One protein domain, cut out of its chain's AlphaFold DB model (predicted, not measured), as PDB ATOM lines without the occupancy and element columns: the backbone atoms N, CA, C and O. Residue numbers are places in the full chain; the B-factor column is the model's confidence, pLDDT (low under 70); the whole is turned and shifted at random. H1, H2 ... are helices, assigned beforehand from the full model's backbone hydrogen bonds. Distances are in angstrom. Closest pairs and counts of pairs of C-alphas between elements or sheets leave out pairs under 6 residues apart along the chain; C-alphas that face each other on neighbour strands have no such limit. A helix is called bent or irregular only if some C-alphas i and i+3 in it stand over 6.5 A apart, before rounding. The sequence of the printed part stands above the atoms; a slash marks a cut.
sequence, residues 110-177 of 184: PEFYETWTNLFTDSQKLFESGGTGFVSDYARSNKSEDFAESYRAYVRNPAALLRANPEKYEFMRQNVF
ATOM      1  N   PRO A 110     -16.195  -2.673   3.463       94.88
ATOM      2  CA  PRO A 110     -17.073  -1.930   4.370       94.88
ATOM      3  C   PRO A 110     -17.362  -2.672   5.682       94.88
ATOM      4  O   PRO A 110     -17.554  -2.028   6.707       94.88
ATOM      5  N   GLU A 111     -17.336  -4.007   5.675       97.25
ATOM      6  CA  GLU A 111     -17.446  -4.818   6.892       97.25
ATOM      7  C   GLU A 111     -16.285  -4.547   7.856       97.25
ATOM      8  O   GLU A 111     -16.517  -4.254   9.022       97.25
ATOM      9  N   PHE A 112     -15.041  -4.535   7.368       97.50
ATOM     10  CA  PHE A 112     -13.865  -4.238   8.195       97.50
ATOM     11  C   PHE A 112     -13.889  -2.806   8.726       97.50
ATOM     12  O   PHE A 112     -13.498  -2.553   9.864       97.50
ATOM     13  N   TYR A 113     -14.373  -1.862   7.916       97.62
ATOM     14  CA  TYR A 113     -14.571  -0.483   8.350       97.62
ATOM     15  C   TYR A 113     -15.612  -0.372   9.480       97.62
ATOM     16  O   TYR A 113     -15.422   0.391  10.431       97.62
ATOM     17  N   GLU A 114     -16.693  -1.149   9.406       98.19
ATOM     18  CA  GLU A 114     -17.710  -1.204  10.457       98.19
ATOM     19  C   GLU A 114     -17.181  -1.892  11.722       98.19
ATOM     20  O   GLU A 114     -17.363  -1.380  12.826       98.19
ATOM     21  N   THR A 115     -16.437  -2.995  11.583       98.38
ATOM     22  CA  THR A 115     -15.736  -3.632  12.706       98.38
ATOM     23  C   THR A 115     -14.826  -2.636  13.418       98.38
ATOM     24  O   THR A 115     -14.884  -2.525  14.641       98.38
ATOM     25  N   TRP A 116     -14.034  -1.858  12.672       98.50
ATOM     26  CA  TRP A 116     -13.185  -0.827  13.267       98.50
ATOM     27  C   TRP A 116     -13.993   0.271  13.968       98.50
ATOM     28  O   TRP A 116     -13.621   0.725  15.048       98.50
ATOM     29  N   THR A 117     -15.127   0.674  13.392       98.38
ATOM     30  CA  THR A 117     -16.027   1.658  14.013       98.38
ATOM     31  C   THR A 117     -16.541   1.167  15.370       98.38
ATOM     32  O   THR A 117     -16.512   1.928  16.337       98.38
ATOM     33  N   ASN A 118     -16.916  -0.110  15.472       98.50
ATOM     34  CA  ASN A 118     -17.330  -0.716  16.738       98.50
ATOM     35  C   ASN A 118     -16.176  -0.791  17.747       98.50
ATOM     36  O   ASN A 118     -16.350  -0.379  18.893       98.50
ATOM     37  N   LEU A 119     -14.979  -1.209  17.315       98.44
ATOM     38  CA  LEU A 119     -13.782  -1.225  18.168       98.44
ATOM     39  C   LEU A 119     -13.439   0.167  18.712       98.44
ATOM     40  O   LEU A 119     -13.083   0.302  19.881       98.44
ATOM     41  N   PHE A 120     -13.573   1.214  17.895       98.31
ATOM     42  CA  PHE A 120     -13.399   2.593  18.349       98.31
ATOM     43  C   PHE A 120     -14.424   2.962  19.432       98.31
ATOM     44  O   PHE A 120     -14.047   3.501  20.472       98.31
ATOM     45  N   THR A 121     -15.706   2.646  19.228       98.06
ATOM     46  CA  THR A 121     -16.756   2.891  20.227       98.06
ATOM     47  C   THR A 121     -16.510   2.123  21.528       98.06
ATOM     48  O   THR A 121     -16.722   2.668  22.612       98.06
ATOM     49  N   ASP A 122     -16.022   0.889  21.459       97.75
ATOM     50  CA  ASP A 122     -15.684   0.113  22.652       97.75
ATOM     51  C   ASP A 122     -14.460   0.681  23.381       97.75
ATOM     52  O   ASP A 122     -14.465   0.767  24.611       97.75
ATOM     53  N   SER A 123     -13.464   1.194  22.654       97.25
ATOM     54  CA  SER A 123     -12.358   1.955  23.243       97.25
ATOM     55  C   SER A 123     -12.815   3.215  23.972       97.25
ATOM     56  O   SER A 123     -12.268   3.517  25.032       97.25
ATOM     57  N   GLN A 124     -13.816   3.934  23.448       96.94
ATOM     58  CA  GLN A 124     -14.388   5.100  24.134       96.94
ATOM     59  C   GLN A 124     -15.004   4.698  25.475       96.94
ATOM     60  O   GLN A 124     -14.647   5.274  26.501       96.94
ATOM     61  N   LYS A 125     -15.838   3.649  25.493       96.12
ATOM     62  CA  LYS A 125     -16.439   3.127  26.734       96.12
ATOM     63  C   LYS A 125     -15.374   2.668  27.731       96.12
ATOM     64  O   LYS A 125     -15.466   2.970  28.919       96.12
ATOM     65  N   LEU A 126     -14.353   1.950  27.255       93.56
ATOM     66  CA  LEU A 126     -13.264   1.468  28.102       93.56
ATOM     67  C   LEU A 126     -12.510   2.643  28.739       93.56
ATOM     68  O   LEU A 126     -12.279   2.630  29.948       93.56
ATOM     69  N   PHE A 127     -12.197   3.679  27.957       92.31
ATOM     70  CA  PHE A 127     -11.541   4.891  28.448       92.31
ATOM     71  C   PHE A 127     -12.396   5.640  29.479       92.31
ATOM     72  O   PHE A 127     -11.904   5.994  30.548       92.31
ATOM     73  N   GLU A 128     -13.692   5.817  29.213       93.00
ATOM     74  CA  GLU A 128     -14.640   6.443  30.149       93.00
ATOM     75  C   GLU A 128     -14.759   5.677  31.475       93.00
ATOM     76  O   GLU A 128     -14.964   6.282  32.526       93.00
ATOM     77  N   SER A 129     -14.573   4.353  31.448       93.31
ATOM     78  CA  SER A 129     -14.552   3.510  32.650       93.31
ATOM     79  C   SER A 129     -13.195   3.464  33.375       93.31
ATOM     80  O   SER A 129     -13.047   2.731  34.351       93.31
ATOM     81  N   GLY A 130     -12.207   4.247  32.923       88.44
ATOM     82  CA  GLY A 130     -10.878   4.356  33.538       88.44
ATOM     83  C   GLY A 130      -9.814   3.408  32.969       88.44
ATOM     84  O   GLY A 130      -8.731   3.299  33.543       88.44
ATOM     85  N   GLY A 131     -10.100   2.718  31.861       86.94
ATOM     86  CA  GLY A 131      -9.123   1.928  31.111       86.94
ATOM     87  C   GLY A 131      -8.279   2.770  30.146       86.94
ATOM     88  O   GLY A 131      -8.545   3.946  29.917       86.94
ATOM     89  N   THR A 132      -7.258   2.162  29.541       82.75
ATOM     90  CA  THR A 132      -6.397   2.826  28.547       82.75
ATOM     91  C   THR A 132      -7.119   3.021  27.214       82.75
ATOM     92  O   THR A 132      -7.106   4.129  26.690       82.75
ATOM     93  N   GLY A 133      -7.786   1.980  26.689       89.94
ATOM     94  CA  GLY A 133      -8.689   2.002  25.524       89.94
ATOM     95  C   GLY A 133      -8.046   2.312  24.166       89.94
ATOM     96  O   GLY A 133      -8.411   1.704  23.159       89.94
ATOM     97  N   PHE A 134      -7.077   3.216  24.144       96.94
ATOM     98  CA  PHE A 134      -6.402   3.806  23.002       96.94
ATOM     99  C   PHE A 134      -4.890   3.720  23.199       96.94
ATOM    100  O   PHE A 134      -4.393   3.738  24.325       96.94
ATOM    101  N   VAL A 135      -4.147   3.634  22.096       96.88
ATOM    102  CA  VAL A 135      -2.682   3.499  22.136       96.88
ATOM    103  C   VAL A 135      -1.954   4.825  22.385       96.88
ATOM    104  O   VAL A 135      -0.795   4.826  22.794       96.88
ATOM    105  N   SER A 136      -2.632   5.952  22.167       95.75
ATOM    106  CA  SER A 136      -2.136   7.303  22.434       95.75
ATOM    107  C   SER A 136      -3.296   8.251  22.746       95.75
ATOM    108  O   SER A 136      -4.459   7.942  22.476       95.75
ATOM    109  N   ASP A 137      -2.991   9.434  23.280       93.69
ATOM    110  CA  ASP A 137      -3.995  10.486  23.451       93.69
ATOM    111  C   ASP A 137      -4.552  10.982  22.116       93.69
ATOM    112  O   ASP A 137      -5.747  11.264  22.012       93.69
ATOM    113  N   TYR A 138      -3.709  11.037  21.082       94.12
ATOM    114  CA  TYR A 138      -4.111  11.502  19.759       94.12
ATOM    115  C   TYR A 138      -5.130  10.565  19.100       94.12
ATOM    116  O   TYR A 138      -6.094  11.034  18.487       94.12
ATOM    117  N   ALA A 139      -5.005   9.255  19.335       96.75
ATOM    118  CA  ALA A 139      -5.947   8.237  18.870       96.75
ATOM    119  C   ALA A 139      -7.394   8.482  19.352       96.75
ATOM    120  O   ALA A 139      -8.343   8.030  18.717       96.75
ATOM    121  N   ARG A 140      -7.603   9.235  20.441       95.62
ATOM    122  CA  ARG A 140      -8.946   9.550  20.966       95.62
ATOM    123  C   ARG A 140      -9.725  10.539  20.100       95.62
ATOM    124  O   ARG A 140     -10.935  10.668  20.271       95.62
ATOM    125  N   SER A 141      -9.051  11.241  19.189       95.69
ATOM    126  CA  SER A 141      -9.632  12.353  18.431       95.69
ATOM    127  C   SER A 141     -10.818  11.924  17.566       95.69
ATOM    128  O   SER A 141     -11.858  12.581  17.563       95.69
ATOM    129  N   ASN A 142     -10.674  10.830  16.815       97.00
ATOM    130  CA  ASN A 142     -11.738  10.201  16.034       97.00
ATOM    131  C   ASN A 142     -11.281   8.811  15.552       97.00
ATOM    132  O   ASN A 142     -10.099   8.488  15.614       97.00
ATOM    133  N   LYS A 143     -12.200   8.007  15.001       97.75
ATOM    134  CA  LYS A 143     -11.889   6.648  14.516       97.75
ATOM    135  C   LYS A 143     -10.815   6.566  13.423       97.75
ATOM    136  O   LYS A 143     -10.219   5.507  13.264       97.75
ATOM    137  N   SER A 144     -10.598   7.636  12.648       97.50
ATOM    138  CA  SER A 144      -9.534   7.666  11.638       97.50
ATOM    139  C   SER A 144      -8.171   7.856  12.285       97.50
ATOM    140  O   SER A 144      -7.270   7.087  11.978       97.50
ATOM    141  N   GLU A 145      -8.040   8.803  13.222       97.75
ATOM    142  CA  GLU A 145      -6.800   8.960  13.999       97.75
ATOM    143  C   GLU A 145      -6.508   7.722  14.834       97.75
ATOM    144  O   GLU A 145      -5.378   7.258  14.889       97.75
ATOM    145  N   ASP A 146      -7.540   7.125  15.426       98.56
ATOM    146  CA  ASP A 146      -7.407   5.860  16.132       98.56
ATOM    147  C   ASP A 146      -6.867   4.742  15.232       98.56
ATOM    148  O   ASP A 146      -5.976   3.996  15.643       98.56
ATOM    149  N   PHE A 147      -7.376   4.636  13.996       98.69
ATOM    150  CA  PHE A 147      -6.865   3.679  13.017       98.69
ATOM    151  C   PHE A 147      -5.403   3.960  12.691       98.69
ATOM    152  O   PHE A 147      -4.586   3.044  12.744       98.69
ATOM    153  N   ALA A 148      -5.067   5.206  12.362       98.50
ATOM    154  CA  ALA A 148      -3.725   5.602  11.955       98.50
ATOM    155  C   ALA A 148      -2.693   5.415  13.080       98.50
ATOM    156  O   ALA A 148      -1.633   4.827  12.861       98.50
ATOM    157  N   GLU A 149      -3.033   5.803  14.309       98.44
ATOM    158  CA  GLU A 149      -2.202   5.597  15.498       98.44
ATOM    159  C   GLU A 149      -2.033   4.113  15.831       98.44
ATOM    160  O   GLU A 149      -0.927   3.674  16.154       98.44
ATOM    161  N   SER A 150      -3.106   3.324  15.724       98.62
ATOM    162  CA  SER A 150      -3.048   1.875  15.938       98.62
ATOM    163  C   SER A 150      -2.233   1.182  14.845       98.62
ATOM    164  O   SER A 150      -1.436   0.301  15.145       98.62
ATOM    165  N   TYR A 151      -2.362   1.609  13.589       98.56
ATOM    166  CA  TYR A 151      -1.561   1.120  12.469       98.56
ATOM    167  C   TYR A 151      -0.075   1.429  12.686       98.56
ATOM    168  O   TYR A 151       0.761   0.527  12.606       98.56
ATOM    169  N   ARG A 152       0.256   2.678  13.051       97.88
ATOM    170  CA  ARG A 152       1.621   3.075  13.424       97.88
ATOM    171  C   ARG A 152       2.145   2.220  14.563       97.88
ATOM    172  O   ARG A 152       3.238   1.672  14.454       97.88
ATOM    173  N   ALA A 153       1.372   2.070  15.635       97.56
ATOM    174  CA  ALA A 153       1.772   1.254  16.767       97.56
ATOM    175  C   ALA A 153       1.980  -0.211  16.368       97.56
ATOM    176  O   ALA A 153       2.974  -0.791  16.774       97.56
ATOM    177  N   TYR A 154       1.131  -0.801  15.526       97.69
ATOM    178  CA  TYR A 154       1.310  -2.178  15.065       97.69
ATOM    179  C   TYR A 154       2.633  -2.380  14.307       97.69
ATOM    180  O   TYR A 154       3.333  -3.361  14.535       97.69
ATOM    181  N   VAL A 155       3.011  -1.424  13.451       96.50
ATOM    182  CA  VAL A 155       4.259  -1.478  12.670       96.50
ATOM    183  C   VAL A 155       5.492  -1.166  13.525       96.50
ATOM    184  O   VAL A 155       6.543  -1.771  13.341       96.50
ATOM    185  N   ARG A 156       5.393  -0.195  14.441       94.75
ATOM    186  CA  ARG A 156       6.553   0.403  15.130       94.75
ATOM    187  C   ARG A 156       6.764  -0.110  16.551       94.75
ATOM    188  O   ARG A 156       7.894  -0.163  17.028       94.75
ATOM    189  N   ASN A 157       5.684  -0.458  17.247       95.31
ATOM    190  CA  ASN A 157       5.686  -0.930  18.631       95.31
ATOM    191  C   ASN A 157       4.443  -1.803  18.924       95.31
ATOM    192  O   ASN A 157       3.569  -1.401  19.704       95.31
ATOM    193  N   PRO A 158       4.332  -2.994  18.302       95.88
ATOM    194  CA  PRO A 158       3.137  -3.838  18.389       95.88
ATOM    195  C   PRO A 158       2.758  -4.185  19.833       95.88
ATOM    196  O   PRO A 158       1.579  -4.239  20.183       95.88
ATOM    197  N   ALA A 159       3.756  -4.328  20.709       95.88
ATOM    198  CA  ALA A 159       3.544  -4.595  22.126       95.88
ATOM    199  C   ALA A 159       2.809  -3.448  22.847       95.88
ATOM    200  O   ALA A 159       2.073  -3.703  23.799       95.88
ATOM    201  N   ALA A 160       3.000  -2.191  22.431       95.56
ATOM    202  CA  ALA A 160       2.252  -1.062  22.982       95.56
ATOM    203  C   ALA A 160       0.775  -1.116  22.585       95.56
ATOM    204  O   ALA A 160      -0.077  -0.929  23.452       95.56
ATOM    205  N   LEU A 161       0.471  -1.444  21.324       97.25
ATOM    206  CA  LEU A 161      -0.913  -1.632  20.887       97.25
ATOM    207  C   LEU A 161      -1.568  -2.803  21.625       97.25
ATOM    208  O   LEU A 161      -2.654  -2.634  22.165       97.25
ATOM    209  N   LEU A 162      -0.882  -3.945  21.723       96.56
ATOM    210  CA  LEU A 162      -1.382  -5.120  22.439       96.56
ATOM    211  C   LEU A 162      -1.701  -4.809  23.909       96.56
ATOM    212  O   LEU A 162      -2.727  -5.246  24.418       96.56
ATOM    213  N   ARG A 163      -0.853  -4.031  24.595       95.12
ATOM    214  CA  ARG A 163      -1.122  -3.599  25.978       95.12
ATOM    215  C   ARG A 163      -2.277  -2.606  26.076       95.12
ATOM    216  O   ARG A 163      -3.000  -2.627  27.065       95.12
ATOM    217  N   ALA A 164      -2.408  -1.706  25.106       94.81
ATOM    218  CA  ALA A 164      -3.432  -0.671  25.126       94.81
ATOM    219  C   ALA A 164      -4.824  -1.222  24.788       94.81
ATOM    220  O   ALA A 164      -5.800  -0.834  25.428       94.81
ATOM    221  N   ASN A 165      -4.905  -2.091  23.777       96.81
ATOM    222  CA  ASN A 165      -6.138  -2.687  23.281       96.81
ATOM    223  C   ASN A 165      -5.841  -3.977  22.468       96.81
ATOM    224  O   ASN A 165      -5.494  -3.895  21.282       96.81
ATOM    225  N   PRO A 166      -5.957  -5.168  23.086       96.94
ATOM    226  CA  PRO A 166      -5.705  -6.449  22.422       96.94
ATOM    227  C   PRO A 166      -6.592  -6.720  21.201       96.94
ATOM    228  O   PRO A 166      -6.134  -7.314  20.227       96.94
ATOM    229  N   GLU A 167      -7.844  -6.274  21.213       98.00
ATOM    230  CA  GLU A 167      -8.798  -6.493  20.126       98.00
ATOM    231  C   GLU A 167      -8.402  -5.712  18.868       98.00
ATOM    232  O   GLU A 167      -8.443  -6.243  17.758       98.00
ATOM    233  N   LYS A 168      -7.938  -4.467  19.029       98.19
ATOM    234  CA  LYS A 168      -7.385  -3.667  17.928       98.19
ATOM    235  C   LYS A 168      -6.077  -4.234  17.405       98.19
ATOM    236  O   LYS A 168      -5.863  -4.229  16.193       98.19
ATOM    237  N   TYR A 169      -5.218  -4.734  18.292       98.00
ATOM    238  CA  TYR A 169      -4.020  -5.458  17.876       98.00
ATOM    239  C   TYR A 169      -4.384  -6.642  16.980       98.00
ATOM    240  O   TYR A 169      -3.827  -6.791  15.891       98.00
ATOM    241  N   GLU A 170      -5.359  -7.442  17.403       98.00
ATOM    242  CA  GLU A 170      -5.770  -8.619  16.655       98.00
ATOM    243  C   GLU A 170      -6.446  -8.255  15.332       98.00
ATOM    244  O   GLU A 170      -6.175  -8.883  14.308       98.00
ATOM    245  N   PHE A 171      -7.246  -7.186  15.314       98.38
ATOM    246  CA  PHE A 171      -7.811  -6.652  14.081       98.38
ATOM    247  C   PHE A 171      -6.717  -6.247  13.085       98.38
ATOM    248  O   PHE A 171      -6.789  -6.633  11.916       98.38
ATOM    249  N   MET A 172      -5.693  -5.517  13.540       98.19
ATOM    250  CA  MET A 172      -4.551  -5.146  12.699       98.19
ATOM    251  C   MET A 172      -3.848  -6.398  12.174       98.19
ATOM    252  O   MET A 172      -3.680  -6.551  10.964       98.19
ATOM    253  N   ARG A 173      -3.516  -7.334  13.067       97.12
ATOM    254  CA  ARG A 173      -2.825  -8.576  12.724       97.12
ATOM    255  C   ARG A 173      -3.583  -9.379  11.676       97.12
ATOM    256  O   ARG A 173      -2.995  -9.750  10.666       97.12
ATOM    257  N   GLN A 174      -4.865  -9.647  11.891       96.06
ATOM    258  CA  GLN A 174      -5.642 -10.541  11.036       96.06
ATOM    259  C   GLN A 174      -6.125  -9.865   9.750       96.06
ATOM    260  O   GLN A 174      -5.923 -10.412   8.668       96.06
ATOM    261  N   ASN A 175      -6.744  -8.687   9.863       95.81
ATOM    262  CA  ASN A 175      -7.541  -8.090   8.787       95.81
ATOM    263  C   ASN A 175      -6.780  -7.037   7.980       95.81
ATOM    264  O   ASN A 175      -7.111  -6.795   6.820       95.81
ATOM    265  N   VAL A 176      -5.767  -6.405   8.581       96.81
ATOM    266  CA  VAL A 176      -4.968  -5.369   7.914       96.81
ATOM    267  C   VAL A 176      -3.660  -5.960   7.393       96.81
ATOM    268  O   VAL A 176      -3.332  -5.796   6.224       96.81
ATOM    269  N   PHE A 177      -2.938  -6.721   8.217       95.81
ATOM    270  CA  PHE A 177      -1.603  -7.230   7.887       95.81
ATOM    271  C   PHE A 177      -1.558  -8.719   7.499       95.81
ATOM    272  O   PHE A 177      -0.479  -9.242   7.219       95.81
TER     273      PHE A 177
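AT A GLANCE: This is residues 110 to 177 of the 184 residues of an uncharacterized protein of Chloroflexi bacterium (UniProt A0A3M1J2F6). One long helix, H1, runs side by side with the shorter H4, which returns the opposite way, and H2 crosses at about a right angle from H1 to H4; the short H3 packs in the corner by H2 and H4, away from H1. A long loop, residues 129 to 142, leaves the end of H1 and folds back to the start of H2. The printed part has 68 residues with four named helices, in the order H1, H2, H3, H4, and no named strand, an all helix domain. It is compact and rounded, with a radius of gyration of the C-alphas of 10.6 A and spans of 29 by 26 by 17 A.

IN THESE COORDINATES: Find C-alpha 110 at (-17.073, -1.930, 4.370); from there H1, residues 110 to 128, runs 27.2 A to C-alpha 128 at (-14.640, 6.443, 30.149). Go on to Lys 143, where H2 begins; it holds residues 143 to 156 and is 19.5 A long. H3 is residues 158 to 164, 9.9 A from first to last C-alpha. H4, residues 166 to 176, is 14.6 A long and ends with C-alpha 176 at (-4.968, -5.369, 7.914). H4 is neither bent nor irregular, but only just: C-alphas 173 and 176 are 6.2 A apart.

HOW THE PARTS SIT: Start at H1, which touches H4 with residues 112 to 119 alone, at a shallow tilt of 15 degrees, opposite ways; their closest C-alphas, those of Leu 119 and Lys 168, are 6.9 A apart. Residues 116 to 120 of H1 touch residues 143 to 147 of H2, about perpendicular at 89 degrees, with the C-alphas of Phe 120 and Lys 143 closest at 5.8 A. Farther along H2, residues 150 to 154 touch H4, about perpendicular at 84 degrees, and the closest C-alphas are those of Tyr 154 and Tyr 169, 6.9 A apart. The same residues of H2 touch H3 at a steep tilt of 45 degrees, opposite ways; the C-alphas of Ala 153 and Leu 161 come closest, at 5.7 A. H3 and H4 form a helical hairpin: they touch at a steep tilt of 41 degrees, opposite ways, with the C-alphas of Leu 162 and Tyr 169 closest at 5.3 A. H1 and H3 are apart. The helix packing is mostly crossed, with 1 of the 5 touching pairs at a shallow tilt. Look at the backbone of H1, H2, H3 and H4: every O i to N i+4 pair is within hydrogen-bond range.

THE WHOLE: The two C-alphas farthest apart are those of Pro 110 and Gly 130, at 30.5 A. The printed part has no cut. The link from H1 to H2 is long, with 14 residues, while those from H2 to H3 and from H3 to H4 are tight, with 1 residue each. The mean pLDDT of the printed part is 96.2, and no printed residue is under 70.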